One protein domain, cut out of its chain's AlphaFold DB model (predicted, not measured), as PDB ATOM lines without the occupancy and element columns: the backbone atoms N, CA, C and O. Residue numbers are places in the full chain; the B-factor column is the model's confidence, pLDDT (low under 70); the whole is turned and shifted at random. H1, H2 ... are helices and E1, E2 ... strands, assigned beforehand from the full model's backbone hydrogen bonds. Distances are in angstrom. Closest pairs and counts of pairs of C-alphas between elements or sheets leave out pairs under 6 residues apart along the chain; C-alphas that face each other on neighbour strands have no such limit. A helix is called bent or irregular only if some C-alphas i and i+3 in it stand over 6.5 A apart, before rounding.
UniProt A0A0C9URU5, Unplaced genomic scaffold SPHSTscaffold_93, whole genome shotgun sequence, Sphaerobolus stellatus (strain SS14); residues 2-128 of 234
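AT A GLANCE: This is residues 2 to 128 of the 234 residues of an uncharacterized protein of Sphaerobolus stellatus (strain SS14) (UniProt A0A0C9URU5). A curled, strongly twisted sheet of five parallel strands is joined by a cluster of three helices, H2 between H1 and H3, while two long loops reach toward opposite ends of the longest axis. The 127 printed residues hold E1 E2 H1 E3 H2 E4 H3 E5, with the sheet order E1 E2 E3 E4 E5. The class is mixed, helices and strands, with under half of the residues in named elements. The whole is compact, radius of gyration of the C-alphas 16.0 A, yet elongated, spanning 55 by 29 by 28 A.

IN THESE COORDINATES: E1, residues 6 to 11, begins at C-alpha 6 (-32.475, 9.903, -34.653). E2, residues 34 to 42, is 22.8 A long and bends by 66 degrees at residue 37. H1 is residues 72 to 79, E3 83 to 86, H2 92 to 101 with 15.1 A, and E4 106 to 109. H3, residues 113 to 122, 15.2 A, is only just irregular: C-alphas 114 and 117 are 6.9 A apart. E5, residues 124 to 127, ends at (-34.413, 19.191, -19.699).

HOW THE PARTS SIT: E1 and E2 are parallel, N 8 to O 35 at 2.8 A; E2 and E3, N 86 to O 41 at 2.9 A; E3 and E4, N 85 to O 107 at 2.8 A; E4 and E5, N 125 to O 106 at 2.8 A. E2 H1 E3, E3 H2 E4 and E4 H3 E5 are strand-helix-strand units, parallel neighbours with a helix between, each crossover right-handed. H1 only grazes the sheet, H2 is not on it, and H3 is on it at a height of 7.7 A. H1 and H2 touch, C-alphas of Ala 76 and Ile 97 closest at 5.6 A, at a steep tilt of 41 degrees. H2 and H3 touch, Glu 99 and Leu 122 closest at 6.9 A between C-alphas, at a shallow tilt of 8 degrees. H1 and H3 are apart. Every O i to N i+4 pair is within hydrogen-bond range in H1, against 5 of 6 in H2 and 4 of 6 in H3.

THE WHOLE: The C-alphas farthest apart, Pro 30 and Ser 62, are 55.2 A apart. The printed part has no cut; the links E1 to E2 and E2 to H1 are long. Mean pLDDT of the printed part is 77.4, under 70 at residues 13 to 15, 19, 79 to 94 and 102 to 113.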
ATOM      1  N   ILE A   2     -30.643   8.065 -44.102       83.44
ATOM      2  CA  ILE A   2     -31.121   9.086 -43.149       83.44
ATOM      3  C   ILE A   2     -29.964  10.070 -42.886       83.44
ATOM      4  O   ILE A   2     -28.895   9.616 -42.480       83.44
ATOM      5  N   PRO A   3     -30.121  11.386 -43.126       89.38
ATOM      6  CA  PRO A   3     -29.012  12.346 -43.076       89.38
ATOM      7  C   PRO A   3     -28.707  12.868 -41.666       89.38
ATOM      8  O   PRO A   3     -27.711  13.562 -41.467       89.38
ATOM      9  N   ILE A   4     -29.526  12.514 -40.674       89.94
ATOM     10  CA  ILE A   4     -29.425  12.955 -39.276       89.94
ATOM     11  C   ILE A   4     -29.494  11.762 -38.325       89.94
ATOM     12  O   ILE A   4     -29.996  10.699 -38.683       89.94
ATOM     13  N   ARG A   5     -28.935  11.909 -37.124       90.31
ATOM     14  CA  ARG A   5     -29.050  10.899 -36.068       90.31
ATOM     15  C   ARG A   5     -30.425  11.033 -35.412       90.31
ATOM     16  O   ARG A   5     -30.844  12.147 -35.122       90.31
ATOM     17  N   LEU A   6     -31.121   9.917 -35.209       90.50
ATOM     18  CA  LEU A   6     -32.475   9.903 -34.653       90.50
ATOM     19  C   LEU A   6     -32.470   9.162 -33.321       90.50
ATOM     20  O   LEU A   6     -32.085   7.996 -33.277       90.50
ATOM     21  N   TYR A   7     -32.923   9.833 -32.266       87.94
ATOM     22  CA  TYR A   7     -33.189   9.241 -30.957       87.94
ATOM     23  C   TYR A   7     -34.695   9.173 -30.778       87.94
ATOM     24  O   TYR A   7     -35.346  10.162 -30.458       87.94
ATOM     25  N   ILE A   8     -35.249   8.007 -31.081       87.19
ATOM     26  CA  ILE A   8     -36.687   7.790 -31.128       87.19
ATOM     27  C   ILE A   8     -37.130   7.268 -29.769       87.19
ATOM     28  O   ILE A   8     -36.554   6.320 -29.225       87.19
ATOM     29  N   MET A   9     -38.177   7.895 -29.249       84.75
ATOM     30  CA  MET A   9     -38.825   7.501 -28.011       84.75
ATOM     31  C   MET A   9     -40.194   6.927 -28.341       84.75
ATOM     32  O   MET A   9     -40.966   7.539 -29.076       84.75
ATOM     33  N   GLY A  10     -40.490   5.746 -27.811       82.38
ATOM     34  CA  GLY A  10     -41.815   5.158 -27.947       82.38
ATOM     35  C   GLY A  10     -42.841   5.912 -27.110       82.38
ATOM     36  O   GLY A  10     -42.640   6.050 -25.912       82.38
ATOM     37  N   HIS A  11     -43.926   6.403 -27.704       79.88
ATOM     38  CA  HIS A  11     -44.994   7.049 -26.938       79.88
ATOM     39  C   HIS A  11     -45.932   6.001 -26.330       79.88
ATOM     40  O   HIS A  11     -46.551   5.221 -27.059       79.88
ATOM     41  N   LEU A  12     -46.049   5.986 -25.006       74.06
ATOM     42  CA  LEU A  12     -46.961   5.086 -24.309       74.06
ATOM     43  C   LEU A  12     -48.305   5.794 -24.074       74.06
ATOM     44  O   LEU A  12     -48.408   6.633 -23.190       74.06
ATOM     45  N   ALA A  13     -49.316   5.466 -24.884       65.69
ATOM     46  CA  ALA A  13     -50.650   6.079 -24.817       65.69
ATOM     47  C   ALA A  13     -51.668   5.297 -23.957       65.69
ATOM     48  O   ALA A  13     -52.805   5.736 -23.816       65.69
ATOM     49  N   SER A  14     -51.293   4.123 -23.444       65.62
ATOM     50  CA  SER A  14     -52.150   3.249 -22.635       65.62
ATOM     51  C   SER A  14     -51.346   2.552 -21.536       65.62
ATOM     52  O   SER A  14     -50.115   2.542 -21.559       65.62
ATOM     53  N   ASP A  15     -52.039   1.902 -20.603       66.12
ATOM     54  CA  ASP A  15     -51.442   1.199 -19.454       66.12
ATOM     55  C   ASP A  15     -50.621  -0.053 -19.851       66.12
ATOM     56  O   ASP A  15     -49.909  -0.660 -19.029       66.12
ATOM     57  N   ASP A  16     -50.716  -0.445 -21.124       71.62
ATOM     58  CA  ASP A  16     -50.049  -1.600 -21.708       71.62
ATOM     59  C   ASP A  16     -48.634  -1.257 -22.166       71.62
ATOM     60  O   ASP A  16     -48.386  -0.807 -23.288       71.62
ATOM     61  N   TYR A  17     -47.666  -1.555 -21.300       72.19
ATOM     62  CA  TYR A  17     -46.254  -1.414 -21.624       72.19
ATOM     63  C   TYR A  17     -45.837  -2.351 -22.765       72.19
ATOM     64  O   TYR A  17     -45.621  -3.552 -22.583       72.19
ATOM     65  N   TRP A  18     -45.663  -1.780 -23.954       72.75
ATOM     66  CA  TRP A  18     -45.171  -2.487 -25.133       72.75
ATOM     67  C   TRP A  18     -43.659  -2.346 -25.338       72.75
ATOM     68  O   TRP A  18     -43.127  -2.972 -26.248       72.75
ATOM     69  N   GLY A  19     -42.946  -1.574 -24.510       68.38
ATOM     70  CA  GLY A  19     -41.528  -1.259 -24.728       68.38
ATOM     71  C   GLY A  19     -40.605  -2.482 -24.827       68.38
ATOM     72  O   GLY A  19     -39.647  -2.443 -25.587       68.38
ATOM     73  N   LEU A  20     -40.928  -3.604 -24.161       70.06
ATOM     74  CA  LEU A  20     -40.183  -4.874 -24.308       70.06
ATOM     75  C   LEU A  20     -40.425  -5.586 -25.645       70.06
ATOM     76  O   LEU A  20     -39.658  -6.469 -26.016       70.06
ATOM     77  N   LYS A  21     -41.499  -5.233 -26.358       76.69
ATOM     78  CA  LYS A  21     -41.833  -5.791 -27.674       76.69
ATOM     79  C   LYS A  21     -41.044  -5.112 -28.793       76.69
ATOM     80  O   LYS A  21     -40.978  -5.658 -29.890       76.69
ATOM     81  N   ILE A  22     -40.456  -3.938 -28.537       76.25
ATOM     82  CA  ILE A  22     -39.591  -3.256 -29.500       76.25
ATOM     83  C   ILE A  22     -38.133  -3.556 -29.151       76.25
ATOM     84  O   ILE A  22     -37.701  -3.271 -28.031       76.25
ATOM     85  N   PRO A  23     -37.345  -4.119 -30.086       81.62
ATOM     86  CA  PRO A  23     -35.936  -4.358 -29.836       81.62
ATOM     87  C   PRO A  23     -35.219  -3.032 -29.594       81.62
ATOM     88  O   PRO A  23     -35.455  -2.036 -30.282       81.62
ATOM     89  N   ARG A  24     -34.287  -3.031 -28.639       82.94
ATOM     90  CA  ARG A  24     -33.396  -1.892 -28.441       82.94
ATOM     91  C   ARG A  24     -32.500  -1.749 -29.667       82.94
ATOM     92  O   ARG A  24     -31.696  -2.628 -29.963       82.94
ATOM     93  N   LEU A  25     -32.619  -0.619 -30.352       88.38
ATOM     94  CA  LEU A  25     -31.808  -0.275 -31.511       88.38
ATOM     95  C   LEU A  25     -30.762   0.753 -31.088       88.38
ATOM     96  O   LEU A  25     -31.108   1.833 -30.610       88.38
ATOM     97  N   VAL A  26     -29.482   0.430 -31.261       88.56
ATOM     98  CA  VAL A  26     -28.367   1.355 -31.023       88.56
ATOM     99  C   VAL A  26     -27.576   1.462 -32.311       88.56
ATOM    100  O   VAL A  26     -27.092   0.449 -32.807       88.56
ATOM    101  N   ASN A  27     -27.469   2.675 -32.858       89.38
ATOM    102  CA  ASN A  27     -26.792   2.941 -34.131       89.38
ATOM    103  C   ASN A  27     -27.203   1.951 -35.235       89.38
ATOM    104  O   ASN A  27     -26.365   1.322 -35.872       89.38
ATOM    105  N   TYR A  28     -28.509   1.773 -35.428       90.75
ATOM    106  CA  TYR A  28     -29.034   0.690 -36.251       90.75
ATOM    107  C   TYR A  28     -28.929   0.958 -37.760       90.75
ATOM    108  O   TYR A  28     -29.032   2.092 -38.233       90.75
ATOM    109  N   GLY A  29     -28.789  -0.119 -38.533       90.44
ATOM    110  CA  GLY A  29     -28.774  -0.096 -39.994       90.44
ATOM    111  C   GLY A  29     -27.503   0.508 -40.611       90.44
ATOM    112  O   GLY A  29     -26.632   1.009 -39.902       90.44
ATOM    113  N   PRO A  30     -27.397   0.523 -41.955       89.06
ATOM    114  CA  PRO A  30     -26.161   0.887 -42.664       89.06
ATOM    115  C   PRO A  30     -25.656   2.306 -42.386       89.06
ATOM    116  O   PRO A  30     -24.478   2.599 -42.541       89.06
ATOM    117  N   SER A  31     -26.560   3.206 -41.990       89.12
ATOM    118  CA  SER A  31     -26.214   4.591 -41.658       89.12
ATOM    119  C   SER A  31     -25.783   4.792 -40.204       89.12
ATOM    120  O   SER A  31     -25.289   5.868 -39.875       89.12
ATOM    121  N   GLY A  32     -26.013   3.813 -39.324       90.19
ATOM    122  CA  GLY A  32     -25.660   3.899 -37.909       90.19
ATOM    123  C   GLY A  32     -26.360   5.017 -37.129       90.19
ATOM    124  O   GLY A  32     -25.830   5.474 -36.117       90.19
ATOM    125  N   ARG A  33     -27.503   5.524 -37.616       90.44
ATOM    126  CA  ARG A  33     -28.133   6.783 -37.157       90.44
ATOM    127  C   ARG A  33     -29.416   6.611 -36.333       90.44
ATOM    128  O   ARG A  33     -29.584   7.379 -35.385       90.44
ATOM    129  N   PRO A  34     -30.317   5.666 -36.642       92.12
ATOM    130  CA  PRO A  34     -31.464   5.360 -35.790       92.12
ATOM    131  C   PRO A  34     -31.076   4.742 -34.443       92.12
ATOM    132  O   PRO A  34     -30.273   3.812 -34.378       92.12
ATOM    133  N   ASN A  35     -31.696   5.241 -33.376       89.19
ATOM    134  CA  ASN A  35     -31.623   4.720 -32.017       89.19
ATOM    135  C   ASN A  35     -33.044   4.632 -31.437       89.19
ATOM    136  O   ASN A  35     -33.800   5.596 -31.522       89.19
ATOM    137  N   VAL A  36     -33.391   3.493 -30.834       87.69
ATOM    138  CA  VAL A  36     -34.663   3.240 -30.136       87.69
ATOM    139  C   VAL A  36     -34.321   2.554 -28.817       87.69
ATOM    140  O   VAL A  36     -33.879   1.407 -28.804       87.69
ATOM    141  N   ARG A  37     -34.428   3.282 -27.706       80.38
ATOM    142  CA  ARG A  37     -33.895   2.838 -26.401       80.38
ATOM    143  C   ARG A  37     -34.630   3.406 -25.189       80.38
ATOM    144  O   ARG A  37     -34.143   3.260 -24.075       80.38
ATOM    145  N   SER A  38     -35.726   4.115 -25.414       78.38
ATOM    146  CA  SER A  38     -36.472   4.820 -24.375       78.38
ATOM    147  C   SER A  38     -37.926   4.953 -24.779       78.38
ATOM    148  O   SER A  38     -38.255   4.945 -25.969       78.38
ATOM    149  N   ILE A  39     -38.788   5.115 -23.785       78.50
ATOM    150  CA  ILE A  39     -40.165   5.535 -24.000       78.50
ATOM    151  C   ILE A  39     -40.379   6.945 -23.455       78.50
ATOM    152  O   ILE A  39     -39.615   7.423 -22.612       78.50
ATOM    153  N   LYS A  40     -41.389   7.619 -24.003       80.31
ATOM    154  CA  LYS A  40     -41.870   8.915 -23.546       80.31
ATOM    155  C   LYS A  40     -43.179   8.721 -22.798       80.31
ATOM    156  O   LYS A  40     -44.143   8.203 -23.366       80.31
ATOM    157  N   LEU A  41     -43.180   9.153 -21.544       77.38
ATOM    158  CA  LEU A  41     -44.376   9.302 -20.721       77.38
ATOM    159  C   LEU A  41     -44.757  10.780 -20.646       77.38
ATOM    160  O   LEU A  41     -43.887  11.651 -20.734       77.38
ATOM    161  N   VAL A  42     -46.046  11.049 -20.472       80.31
ATOM    162  CA  VAL A  42     -46.594  12.393 -20.262       80.31
ATOM    163  C   VAL A  42     -47.482  12.319 -19.034       80.31
ATOM    164  O   VAL A  42     -48.492  11.618 -19.081       80.31
ATOM    165  N   ALA A  43     -47.121  12.970 -17.927       80.38
ATOM    166  CA  ALA A  43     -47.967  12.860 -16.737       80.38
ATOM    167  C   ALA A  43     -49.105  13.874 -16.702       80.38
ATOM    168  O   ALA A  43     -50.147  13.550 -16.144       80.38
ATOM    169  N   ASP A  44     -48.933  15.061 -17.279       83.50
ATOM    170  CA  ASP A  44     -49.887  16.165 -17.193       83.50
ATOM    171  C   ASP A  44     -49.923  17.033 -18.461       83.50
ATOM    172  O   ASP A  44     -49.239  16.765 -19.453       83.50
ATOM    173  N   GLY A  45     -50.806  18.033 -18.457       84.56
ATOM    174  CA  GLY A  45     -50.980  18.972 -19.560       84.56
ATOM    175  C   GLY A  45     -50.006  20.155 -19.533       84.56
ATOM    176  O   GLY A  45     -49.051  20.215 -18.767       84.56
ATOM    177  N   ALA A  46     -50.274  21.135 -20.395       84.88
ATOM    178  CA  ALA A  46     -49.483  22.358 -20.489       84.88
ATOM    179  C   ALA A  46     -50.015  23.465 -19.567       84.88
ATOM    180  O   ALA A  46     -51.224  23.579 -19.346       84.88
ATOM    181  N   LEU A  47     -49.113  24.346 -19.126       86.69
ATOM    182  CA  LEU A  47     -49.444  25.537 -18.339       86.69
ATOM    183  C   LEU A  47     -50.453  26.448 -19.066       86.69
ATOM    184  O   LEU A  47     -51.321  27.040 -18.433       86.69
ATOM    185  N   GLY A  48     -50.355  26.498 -20.402       85.88
ATOM    186  CA  GLY A  48     -51.199  27.220 -21.366       85.88
ATOM    187  C   GLY A  48     -52.709  27.236 -21.093       85.88
ATOM    188  O   GLY A  48     -53.366  28.257 -21.282       85.88
ATOM    189  N   LEU A  49     -53.260  26.093 -20.693       88.25
ATOM    190  CA  LEU A  49     -54.703  25.852 -20.569       88.25
ATOM    191  C   LEU A  49     -55.057  25.305 -19.183       88.25
ATOM    192  O   LEU A  49     -55.953  24.473 -19.063       88.25
ATOM    193  N   TRP A  50     -54.297  25.706 -18.160       90.88
ATOM    194  CA  TRP A  50     -54.408  25.159 -16.805       90.88
ATOM    195  C   TRP A  50     -54.291  23.628 -16.763       90.88
ATOM    196  O   TRP A  50     -54.855  22.984 -15.892       90.88
ATOM    197  N   GLY A  51     -53.596  23.013 -17.726       89.06
ATOM    198  CA  GLY A  51     -53.521  21.557 -17.859       89.06
ATOM    199  C   GLY A  51     -52.408  20.926 -17.029       89.06
ATOM    200  O   GLY A  51     -52.505  19.754 -16.677       89.06
ATOM    201  N   ALA A  52     -51.360  21.691 -16.717       88.12
ATOM    202  CA  ALA A  52     -50.263  21.242 -15.869       88.12
ATOM    203  C   ALA A  52     -50.772  20.966 -14.446       88.12
ATOM    204  O   ALA A  52     -51.545  21.757 -13.901       88.12
ATOM    205  N   ALA A  53     -50.369  19.841 -13.860       86.75
ATOM    206  CA  ALA A  53     -50.857  19.401 -12.558       86.75
ATOM    207  C   ALA A  53     -50.103  20.121 -11.431       86.75
ATOM    208  O   ALA A  53     -48.874  20.066 -11.356       86.75
ATOM    209  N   MET A  54     -50.830  20.780 -10.532       84.50
ATOM    210  CA  MET A  54     -50.281  21.647  -9.485       84.50
ATOM    211  C   MET A  54     -50.615  21.110  -8.084       84.50
ATOM    212  O   MET A  54     -51.656  20.487  -7.894       84.50
ATOM    213  N   ILE A  55     -49.733  21.335  -7.096       83.19
ATOM    214  CA  ILE A  55     -50.056  21.062  -5.676       83.19
ATOM    215  C   ILE A  55     -51.126  22.031  -5.179       83.19
ATOM    216  O   ILE A  55     -52.101  21.601  -4.576       83.19
ATOM    217  N   GLU A  56     -50.909  23.320  -5.421       86.19
ATOM    218  CA  GLU A  56     -51.838  24.392  -5.073       86.19
ATOM    219  C   GLU A  56     -52.641  24.794  -6.316       86.19
ATOM    220  O   GLU A  56     -52.148  24.594  -7.434       86.19
ATOM    221  N   PRO A  57     -53.844  25.374  -6.165       90.75
ATOM    222  CA  PRO A  57     -54.589  25.910  -7.295       90.75
ATOM    223  C   PRO A  57     -53.775  26.939  -8.084       90.75
ATOM    224  O   PRO A  57     -52.852  27.573  -7.560       90.75
ATOM    225  N   TYR A  58     -54.153  27.155  -9.340       90.75
ATOM    226  CA  TYR A  58     -53.567  28.234 -10.127       90.75
ATOM    227  C   TYR A  58     -53.862  29.597  -9.494       90.75
ATOM    228  O   TYR A  58     -54.937  29.835  -8.943       90.75
ATOM    229  N   SER A  59     -52.896  30.510  -9.586       91.06
ATOM    230  CA  SER A  59     -52.990  31.840  -8.972       91.06
ATOM    231  C   SER A  59     -54.093  32.701  -9.601       91.06
ATOM    232  O   SER A  59     -54.704  33.507  -8.903       91.06
ATOM    233  N   ASP A  60     -54.373  32.507 -10.893       92.56
ATOM    234  CA  ASP A  60     -55.434  33.182 -11.647       92.56
ATOM    235  C   ASP A  60     -56.733  32.365 -11.777       92.56
ATOM    236  O   ASP A  60     -57.743  32.904 -12.229       92.56
ATOM    237  N   ASP A  61     -56.738  31.098 -11.351       93.38
ATOM    238  CA  ASP A  61     -57.919  30.233 -11.330       93.38
ATOM    239  C   ASP A  61     -57.873  29.262 -10.140       93.38
ATOM    240  O   ASP A  61     -57.329  28.156 -10.203       93.38
ATOM    241  N   SER A  62     -58.520  29.661  -9.044       94.88
ATOM    242  CA  SER A  62     -58.592  28.852  -7.827       94.88
ATOM    243  C   SER A  62     -59.485  27.610  -7.952       94.88
ATOM    244  O   SER A  62     -59.563  26.825  -7.006       94.88
ATOM    245  N   SER A  63     -60.217  27.440  -9.060       95.44
ATOM    246  CA  SER A  63     -61.125  26.303  -9.259       95.44
ATOM    247  C   SER A  63     -60.419  25.037  -9.749       95.44
ATOM    248  O   SER A  63     -60.986  23.947  -9.661       95.44
ATOM    249  N   THR A  64     -59.177  25.154 -10.230       93.44
ATOM    250  CA  THR A  64     -58.449  24.062 -10.881       93.44
ATOM    251  C   THR A  64     -57.045  23.866 -10.315       93.44
ATOM    252  O   THR A  64     -56.346  24.813  -9.964       93.44
ATOM    253  N   HIS A  65     -56.624  22.602 -10.269       91.00
ATOM    254  CA  HIS A  65     -55.239  22.178 -10.018       91.00
ATOM    255  C   HIS A  65     -54.613  21.564 -11.282       91.00
ATOM    256  O   HIS A  65     -53.572  20.912 -11.223       91.00
ATOM    257  N   GLY A  66     -55.280  21.725 -12.426       90.56
ATOM    258  CA  GLY A  66     -54.979  21.040 -13.673       90.56
ATOM    259  C   GLY A  66     -55.301  19.556 -13.667       90.56
ATOM    260  O   GLY A  66     -56.185  19.102 -12.937       90.56
ATOM    261  N   LEU A  67     -54.643  18.806 -14.554       87.25
ATOM    262  CA  LEU A  67     -55.036  17.437 -14.872       87.25
ATOM    263  C   LEU A  67     -53.826  16.512 -14.979       87.25
ATOM    264  O   LEU A  67     -52.915  16.737 -15.775       87.25
ATOM    265  N   LEU A  68     -53.880  15.402 -14.243       84.69
ATOM    266  CA  LEU A  68     -53.035  14.249 -14.529       84.69
ATOM    267  C   LEU A  68     -53.588  13.511 -15.750       84.69
ATOM    268  O   LEU A  68     -54.699  12.983 -15.718       84.69
ATOM    269  N   LEU A  69     -52.796  13.468 -16.816       84.19
ATOM    270  CA  LEU A  69     -53.071  12.690 -18.022       84.19
ATOM    271  C   LEU A  69     -52.709  11.214 -17.840       84.19
ATOM    272  O   LEU A  69     -53.399  10.353 -18.379       84.19
ATOM    273  N   SER A  70     -51.650  10.924 -17.076       80.81
ATOM    274  CA  SER A  70     -51.260   9.550 -16.739       80.81
ATOM    275  C   SER A  70     -51.517   9.257 -15.261       80.81
ATOM    276  O   SER A  70     -50.983   9.969 -14.403       80.81
ATOM    277  N   PRO A  71     -52.267   8.190 -14.937       80.19
ATOM    278  CA  PRO A  71     -52.447   7.742 -13.563       80.19
ATOM    279  C   PRO A  71     -51.110   7.412 -12.861       80.19
ATOM    280  O   PRO A  71     -50.188   6.885 -13.497       80.19
ATOM    281  N   PRO A  72     -50.973   7.677 -11.546       78.62
ATOM    282  CA  PRO A  72     -49.742   7.403 -10.795       78.62
ATOM    283  C   PRO A  72     -49.251   5.952 -10.864       78.62
ATOM    284  O   PRO A  72     -48.049   5.704 -10.902       78.62
ATOM    285  N   ASP A  73     -50.156   4.978 -10.897       79.06
ATOM    286  CA  ASP A  73     -49.832   3.555 -11.010       79.06
ATOM    287  C   ASP A  73     -49.249   3.204 -12.385       79.06
ATOM    288  O   ASP A  73     -48.306   2.413 -12.467       79.06
ATOM    289  N   VAL A  74     -49.727   3.848 -13.453       78.38
ATOM    290  CA  VAL A  74     -49.148   3.730 -14.800       78.38
ATOM    291  C   VAL A  74     -47.743   4.318 -14.819       78.38
ATOM    292  O   VAL A  74     -46.824   3.683 -15.340       78.38
ATOM    293  N   LEU A  75     -47.542   5.491 -14.212       77.38
ATOM    294  CA  LEU A  75     -46.214   6.095 -14.086       77.38
ATOM    295  C   LEU A  75     -45.273   5.186 -13.285       77.38
ATOM    296  O   LEU A  75     -44.176   4.902 -13.756       77.38
ATOM    297  N   ALA A  76     -45.716   4.651 -12.145       76.81
ATOM    298  CA  ALA A  76     -44.918   3.778 -11.282       76.81
ATOM    299  C   ALA A  76     -44.549   2.449 -11.953       76.81
ATOM    300  O   ALA A  76     -43.380   2.073 -12.008       76.81
ATOM    301  N   LYS A  77     -45.531   1.760 -12.549       77.12
ATOM    302  CA  LYS A  77     -45.343   0.483 -13.266       77.12
ATOM    303  C   LYS A  77     -44.312   0.592 -14.385       77.12
ATOM    304  O   LYS A  77     -43.680  -0.412 -14.755       77.12
ATOM    305  N   ASN A  78     -44.200   1.783 -14.963       74.75
ATOM    306  CA  ASN A  78     -43.320   2.045 -16.078       74.75
ATOM    307  C   ASN A  78     -41.982   2.627 -15.623       74.75
ATOM    308  O   ASN A  78     -40.994   2.108 -16.114       74.75
ATOM    309  N   ALA A  79     -41.915   3.547 -14.654       68.19
ATOM    310  CA  ALA A  79     -40.747   4.342 -14.235       68.19
ATOM    311  C   ALA A  79     -39.364   3.646 -14.257       68.19
ATOM    312  O   ALA A  79     -38.381   4.259 -14.658       68.19
ATOM    313  N   ALA A  80     -39.254   2.365 -13.895       64.38
ATOM    314  CA  ALA A  80     -37.982   1.620 -13.905       64.38
ATOM    315  C   ALA A  80     -37.471   1.178 -15.305       64.38
ATOM    316  O   ALA A  80     -36.318   0.786 -15.477       64.38
ATOM    317  N   LYS A  81     -38.335   1.185 -16.318       65.75
ATOM    318  CA  LYS A  81     -38.201   0.618 -17.674       65.75
ATOM    319  C   LYS A  81     -37.911   1.627 -18.820       65.75
ATOM    320  O   LYS A  81     -38.608   1.598 -19.826       65.75
ATOM    321  N   PHE A  82     -36.822   2.408 -18.728       56.25
ATOM    322  CA  PHE A  82     -36.275   3.335 -19.761       56.25
ATOM    323  C   PHE A  82     -37.027   4.672 -19.985       56.25
ATOM    324  O   PHE A  82     -38.032   4.662 -20.694       56.25
ATOM    325  N   PHE A  83     -36.517   5.841 -19.538       61.47
ATOM    326  CA  PHE A  83     -37.326   7.078 -19.647       61.47
ATOM    327  C   PHE A  83     -36.679   8.372 -20.112       61.47
ATOM    328  O   PHE A  83     -35.646   8.832 -19.627       61.47
ATOM    329  N   PHE A  84     -37.467   9.020 -20.967       56.47
ATOM    330  CA  PHE A  84     -37.716  10.450 -20.936       56.47
ATOM    331  C   PHE A  84     -39.157  10.666 -20.436       56.47
ATOM    332  O   PHE A  84     -40.095  10.102 -21.001       56.47
ATOM    333  N   LEU A  85     -39.365  11.468 -19.400       60.97
ATOM    334  CA  LEU A  85     -40.689  11.906 -18.952       60.97
ATOM    335  C   LEU A  85     -40.880  13.365 -19.390       60.97
ATOM    336  O   LEU A  85     -39.991  14.183 -19.193       60.97
ATOM    337  N   LYS A  86     -42.020  13.708 -19.992       58.12
ATOM    338  CA  LYS A  86     -42.425  15.110 -20.167       58.12
ATOM    339  C   LYS A  86     -43.401  15.489 -19.064       58.12
ATOM    340  O   LYS A  86     -44.367  14.762 -18.834       58.12
ATOM    341  N   MET A  87     -43.115  16.615 -18.425       61.03
ATOM    342  CA  MET A  87     -43.887  17.209 -17.342       61.03
ATOM    343  C   MET A  87     -44.063  18.705 -17.625       61.03
ATOM    344  O   MET A  87     -43.182  19.345 -18.200       61.03
ATOM    345  N   GLY A  88     -45.226  19.247 -17.275       51.56
ATOM    346  CA  GLY A  88     -45.520  20.682 -17.337       51.56
ATOM    347  C   GLY A  88     -45.776  21.312 -15.968       51.56
ATOM    348  O   GLY A  88     -45.701  22.533 -15.840       51.56
ATOM    349  N   GLY A  89     -46.094  20.499 -14.957       57.34
ATOM    350  CA  GLY A  89     -46.613  20.941 -13.669       57.34
ATOM    351  C   GLY A  89     -45.779  20.573 -12.453       57.34
ATOM    352  O   GLY A  89     -44.750  19.900 -12.495       57.34
ATOM    353  N   ARG A  90     -46.247  21.075 -11.315       61.41
ATOM    354  CA  ARG A  90     -45.589  21.023 -10.014       61.41
ATOM    355  C   ARG A  90     -46.223  19.931  -9.159       61.41
ATOM    356  O   ARG A  90     -46.833  20.257  -8.151       61.41
ATOM    357  N   PHE A  91     -46.087  18.658  -9.530       62.38
ATOM    358  CA  PHE A  91     -46.783  17.553  -8.855       62.38
ATOM    359  C   PHE A  91     -45.879  16.745  -7.901       62.38
ATOM    360  O   PHE A  91     -44.953  16.066  -8.341       62.38
ATOM    361  N   LYS A  92     -46.184  16.761  -6.592       59.97
ATOM    362  CA  LYS A  92     -45.364  16.132  -5.531       59.97
ATOM    363  C   LYS A  92     -45.155  14.625  -5.715       59.97
ATOM    364  O   LYS A  92     -44.050  14.117  -5.548       59.97
ATOM    365  N   ASN A  93     -46.214  13.905  -6.084       62.91
ATOM    366  CA  ASN A  93     -46.209  12.444  -5.978       62.91
ATOM    367  C   ASN A  93     -45.359  11.763  -7.065       62.91
ATOM    368  O   ASN A  93     -45.080  10.576  -6.952       62.91
ATOM    369  N   ILE A  94     -44.943  12.465  -8.125       67.19
ATOM    370  CA  ILE A  94     -44.159  11.847  -9.208       67.19
ATOM    371  C   ILE A  94     -42.716  11.594  -8.788       67.19
ATOM    372  O   ILE A  94     -42.174  10.535  -9.095       67.19
ATOM    373  N   ILE A  95     -42.097  12.514  -8.047       72.75
ATOM    374  CA  ILE A  95     -40.768  12.252  -7.489       72.75
ATOM    375  C   ILE A  95     -40.837  11.142  -6.446       72.75
ATOM    376  O   ILE A  95     -39.952  10.296  -6.427       72.75
ATOM    377  N   ASP A  96     -41.912  11.068  -5.660       76.94
ATOM    378  CA  ASP A  96     -42.127   9.963  -4.719       76.94
ATOM    379  C   ASP A  96     -42.223   8.608  -5.452       76.94
ATOM    380  O   ASP A  96     -41.607   7.622  -5.043       76.94
ATOM    381  N   ILE A  97     -42.946   8.562  -6.578       74.38
ATOM    382  CA  ILE A  97     -43.008   7.389  -7.466       74.38
ATOM    383  C   ILE A  97     -41.611   7.038  -7.983       74.38
ATOM    384  O   ILE A  97     -41.214   5.874  -7.980       74.38
ATOM    385  N   PHE A  98     -40.843   8.034  -8.411       72.94
ATOM    386  CA  PHE A  98     -39.506   7.811  -8.935       72.94
ATOM    387  C   PHE A  98     -38.503   7.359  -7.876       72.94
ATOM    388  O   PHE A  98     -37.714   6.466  -8.151       72.94
ATOM    389  N   GLU A  99     -38.530   7.906  -6.665       76.00
ATOM    390  CA  GLU A  99     -37.659   7.445  -5.578       76.00
ATOM    391  C   GLU A  99     -37.904   5.980  -5.223       76.00
ATOM    392  O   GLU A  99     -36.969   5.260  -4.874       76.00
ATOM    393  N   LYS A 100     -39.155   5.530  -5.340       75.31
ATOM    394  CA  LYS A 100     -39.523   4.142  -5.076       75.31
ATOM    395  C   LYS A 100     -39.104   3.193  -6.201       75.31
ATOM    396  O   LYS A 100     -38.703   2.065  -5.923       75.31
ATOM    397  N   GLU A 101     -39.221   3.628  -7.454       72.50
ATOM    398  CA  GLU A 101     -39.141   2.735  -8.619       72.50
ATOM    399  C   GLU A 101     -37.845   2.892  -9.447       72.50
ATOM    400  O   GLU A 101     -37.499   1.997 -10.221       72.50
ATOM    401  N   LEU A 102     -37.097   3.997  -9.328       66.94
ATOM    402  CA  LEU A 102     -35.900   4.240 -10.146       66.94
ATOM    403  C   LEU A 102     -34.626   3.618  -9.577       66.94
ATOM    404  O   LEU A 102     -34.254   3.833  -8.430       66.94
ATOM    405  N   GLN A 103     -33.882   2.948 -10.461       57.47
ATOM    406  CA  GLN A 103     -32.522   2.460 -10.197       57.47
ATOM    407  C   GLN A 103     -31.460   3.070 -11.136       57.47
ATOM    408  O   GLN A 103     -30.274   2.775 -10.995       57.47
ATOM    409  N   THR A 104     -31.853   3.882 -12.130       57.25
ATOM    410  CA  THR A 104     -30.949   4.405 -13.179       57.25
ATOM    411  C   THR A 104     -31.326   5.822 -13.647       57.25
ATOM    412  O   THR A 104     -32.404   6.317 -13.329       57.25
ATOM    413  N   ARG A 105     -30.421   6.460 -14.413       59.41
ATOM    414  CA  ARG A 105     -30.511   7.836 -14.951       59.41
ATOM    415  C   ARG A 105     -31.735   8.042 -15.861       59.41
ATOM    416  O   ARG A 105     -31.904   7.278 -16.809       59.41
ATOM    417  N   ASN A 106     -32.486   9.130 -15.653       63.03
ATOM    418  CA  ASN A 106     -33.659   9.528 -16.455       63.03
ATOM    419  C   ASN A 106     -33.646  11.020 -16.824       63.03
ATOM    420  O   ASN A 106     -32.775  11.755 -16.371       63.03
ATOM    421  N   VAL A 107     -34.599  11.474 -17.646       56.06
ATOM    422  CA  VAL A 107     -34.767  12.892 -18.025       56.06
ATOM    423  C   VAL A 107     -36.208  13.339 -17.770       56.06
ATOM    424  O   VAL A 107     -37.123  12.582 -18.091       56.06
ATOM    425  N   SER A 108     -36.414  14.538 -17.218       60.19
ATOM    426  CA  SER A 108     -37.736  15.141 -16.977       60.19
ATOM    427  C   SER A 108     -37.739  16.655 -17.265       60.19
ATOM    428  O   SER A 108     -36.697  17.298 -17.171       60.19
ATOM    429  N   GLU A 109     -38.876  17.235 -17.649       59.16
ATOM    430  CA  GLU A 109     -39.034  18.664 -18.004       59.16
ATOM    431  C   GLU A 109     -39.814  19.392 -16.895       59.16
ATOM    432  O   GLU A 109     -40.886  18.946 -16.572       59.16
ATOM    433  N   ILE A 110     -39.332  20.498 -16.312       56.69
ATOM    434  CA  ILE A 110     -40.058  21.323 -15.302       56.69
ATOM    435  C   ILE A 110     -40.427  20.590 -13.988       56.69
ATOM    436  O   ILE A 110     -41.317  19.750 -13.932       56.69
ATOM    437  N   MET A 111     -39.781  20.972 -12.879       60.38
ATOM    438  CA  MET A 111     -40.048  20.434 -11.533       60.38
ATOM    439  C   MET A 111     -39.947  21.523 -10.460       60.38
ATOM    440  O   MET A 111     -39.416  22.607 -10.705       60.38
ATOM    441  N   GLN A 112     -40.470  21.240  -9.262       66.38
ATOM    442  CA  GLN A 112     -40.359  22.146  -8.119       66.38
ATOM    443  C   GLN A 112     -38.917  22.249  -7.620       66.38
ATOM    444  O   GLN A 112     -38.177  21.264  -7.618       66.38
ATOM    445  N   LEU A 113     -38.547  23.422  -7.097       66.62
ATOM    446  CA  LEU A 113     -37.235  23.647  -6.486       66.62
ATOM    447  C   LEU A 113     -36.898  22.638  -5.384       66.62
ATOM    448  O   LEU A 113     -35.764  22.166  -5.307       66.62
ATOM    449  N   SER A 114     -37.878  22.303  -4.543       71.12
ATOM    450  CA  SER A 114     -37.710  21.367  -3.426       71.12
ATOM    451  C   SER A 114     -37.351  19.952  -3.873       71.12
ATOM    452  O   SER A 114     -36.756  19.198  -3.105       71.12
ATOM    453  N   ASP A 115     -37.682  19.589  -5.111       75.56
ATOM    454  CA  ASP A 115     -37.437  18.257  -5.649       75.56
ATOM    455  C   ASP A 115     -36.097  18.134  -6.382       75.56
ATOM    456  O   ASP A 115     -35.638  17.022  -6.642       75.56
ATOM    457  N   LEU A 116     -35.416  19.248  -6.665       73.75
ATOM    458  CA  LEU A 116     -34.169  19.233  -7.436       73.75
ATOM    459  C   LEU A 116     -33.061  18.431  -6.747       73.75
ATOM    460  O   LEU A 116     -32.366  17.646  -7.393       73.75
ATOM    461  N   ASP A 117     -32.935  18.563  -5.425       76.75
ATOM    462  CA  ASP A 117     -31.952  17.796  -4.651       76.75
ATOM    463  C   ASP A 117     -32.283  16.293  -4.638       76.75
ATOM    464  O   ASP A 117     -31.379  15.453  -4.612       76.75
ATOM    465  N   ARG A 118     -33.572  15.932  -4.678       79.75
ATOM    466  CA  ARG A 118     -34.038  14.536  -4.724       79.75
ATOM    467  C   ARG A 118     -33.757  13.922  -6.091       79.75
ATOM    468  O   ARG A 118     -33.156  12.854  -6.178       79.75
ATOM    469  N   MET A 119     -34.074  14.643  -7.164       73.50
ATOM    470  CA  MET A 119     -33.748  14.231  -8.529       73.50
ATOM    471  C   MET A 119     -32.256  14.001  -8.738       73.50
ATOM    472  O   MET A 119     -31.870  13.025  -9.384       73.50
ATOM    473  N   GLY A 120     -31.427  14.898  -8.197       72.06
ATOM    474  CA  GLY A 120     -29.981  14.799  -8.319       72.06
ATOM    475  C   GLY A 120     -29.462  13.463  -7.788       72.06
ATOM    476  O   GLY A 120     -28.646  12.807  -8.437       72.06
ATOM    477  N   LYS A 121     -30.016  12.999  -6.660       75.56
ATOM    478  CA  LYS A 121     -29.698  11.691  -6.063       75.56
ATOM    479  C   LYS A 121     -30.166  10.510  -6.919       75.56
ATOM    480  O   LYS A 121     -29.501   9.481  -6.927       75.56
ATOM    481  N   LEU A 122     -31.264  10.663  -7.658       72.88
ATOM    482  CA  LEU A 122     -31.790   9.643  -8.575       72.88
ATOM    483  C   LEU A 122     -31.062   9.605  -9.927       72.88
ATOM    484  O   LEU A 122     -31.305   8.717 -10.742       72.88
ATOM    485  N   GLY A 123     -30.177  10.570 -10.195       72.25
ATOM    486  CA  GLY A 123     -29.568  10.730 -11.510       72.25
ATOM    487  C   GLY A 123     -30.565  11.204 -12.571       72.25
ATOM    488  O   GLY A 123     -30.339  10.973 -13.756       72.25
ATOM    489  N   THR A 124     -31.671  11.843 -12.181       76.00
ATOM    490  CA  THR A 124     -32.625  12.422 -13.133       76.00
ATOM    491  C   THR A 124     -32.125  13.788 -13.596       76.00
ATOM    492  O   THR A 124     -31.822  14.659 -12.783       76.00
ATOM    493  N   LEU A 125     -32.043  13.984 -14.909       78.56
ATOM    494  CA  LEU A 125     -31.669  15.240 -15.548       78.56
ATOM    495  C   LEU A 125     -32.922  16.077 -15.813       78.56
ATOM    496  O   LEU A 125     -33.890  15.576 -16.382       78.56
ATOM    497  N   ALA A 126     -32.889  17.356 -15.457       81.56
ATOM    498  CA  ALA A 126     -33.866  18.308 -15.970       81.56
ATOM    499  C   ALA A 126     -33.537  18.634 -17.434       81.56
ATOM    500  O   ALA A 126     -32.375  18.894 -17.717       81.56
ATOM    501  N   SER A 127     -34.520  18.648 -18.335       85.75
ATOM    502  CA  SER A 127     -34.413  19.191 -19.699       85.75
ATOM    503  C   SER A 127     -35.204  20.494 -19.796       85.75
ATOM    504  O   SER A 127     -36.259  20.619 -19.174       85.75
ATOM    505  N   ALA A 128     -34.705  21.459 -20.569       87.38
ATOM    506  CA  ALA A 128     -35.329  22.771 -20.720       87.38
ATOM    507  C   ALA A 128     -35.547  23.163 -22.186       87.38
ATOM    508  O   ALA A 128     -34.734  22.879 -23.070       87.38
TER     509      ALA A 128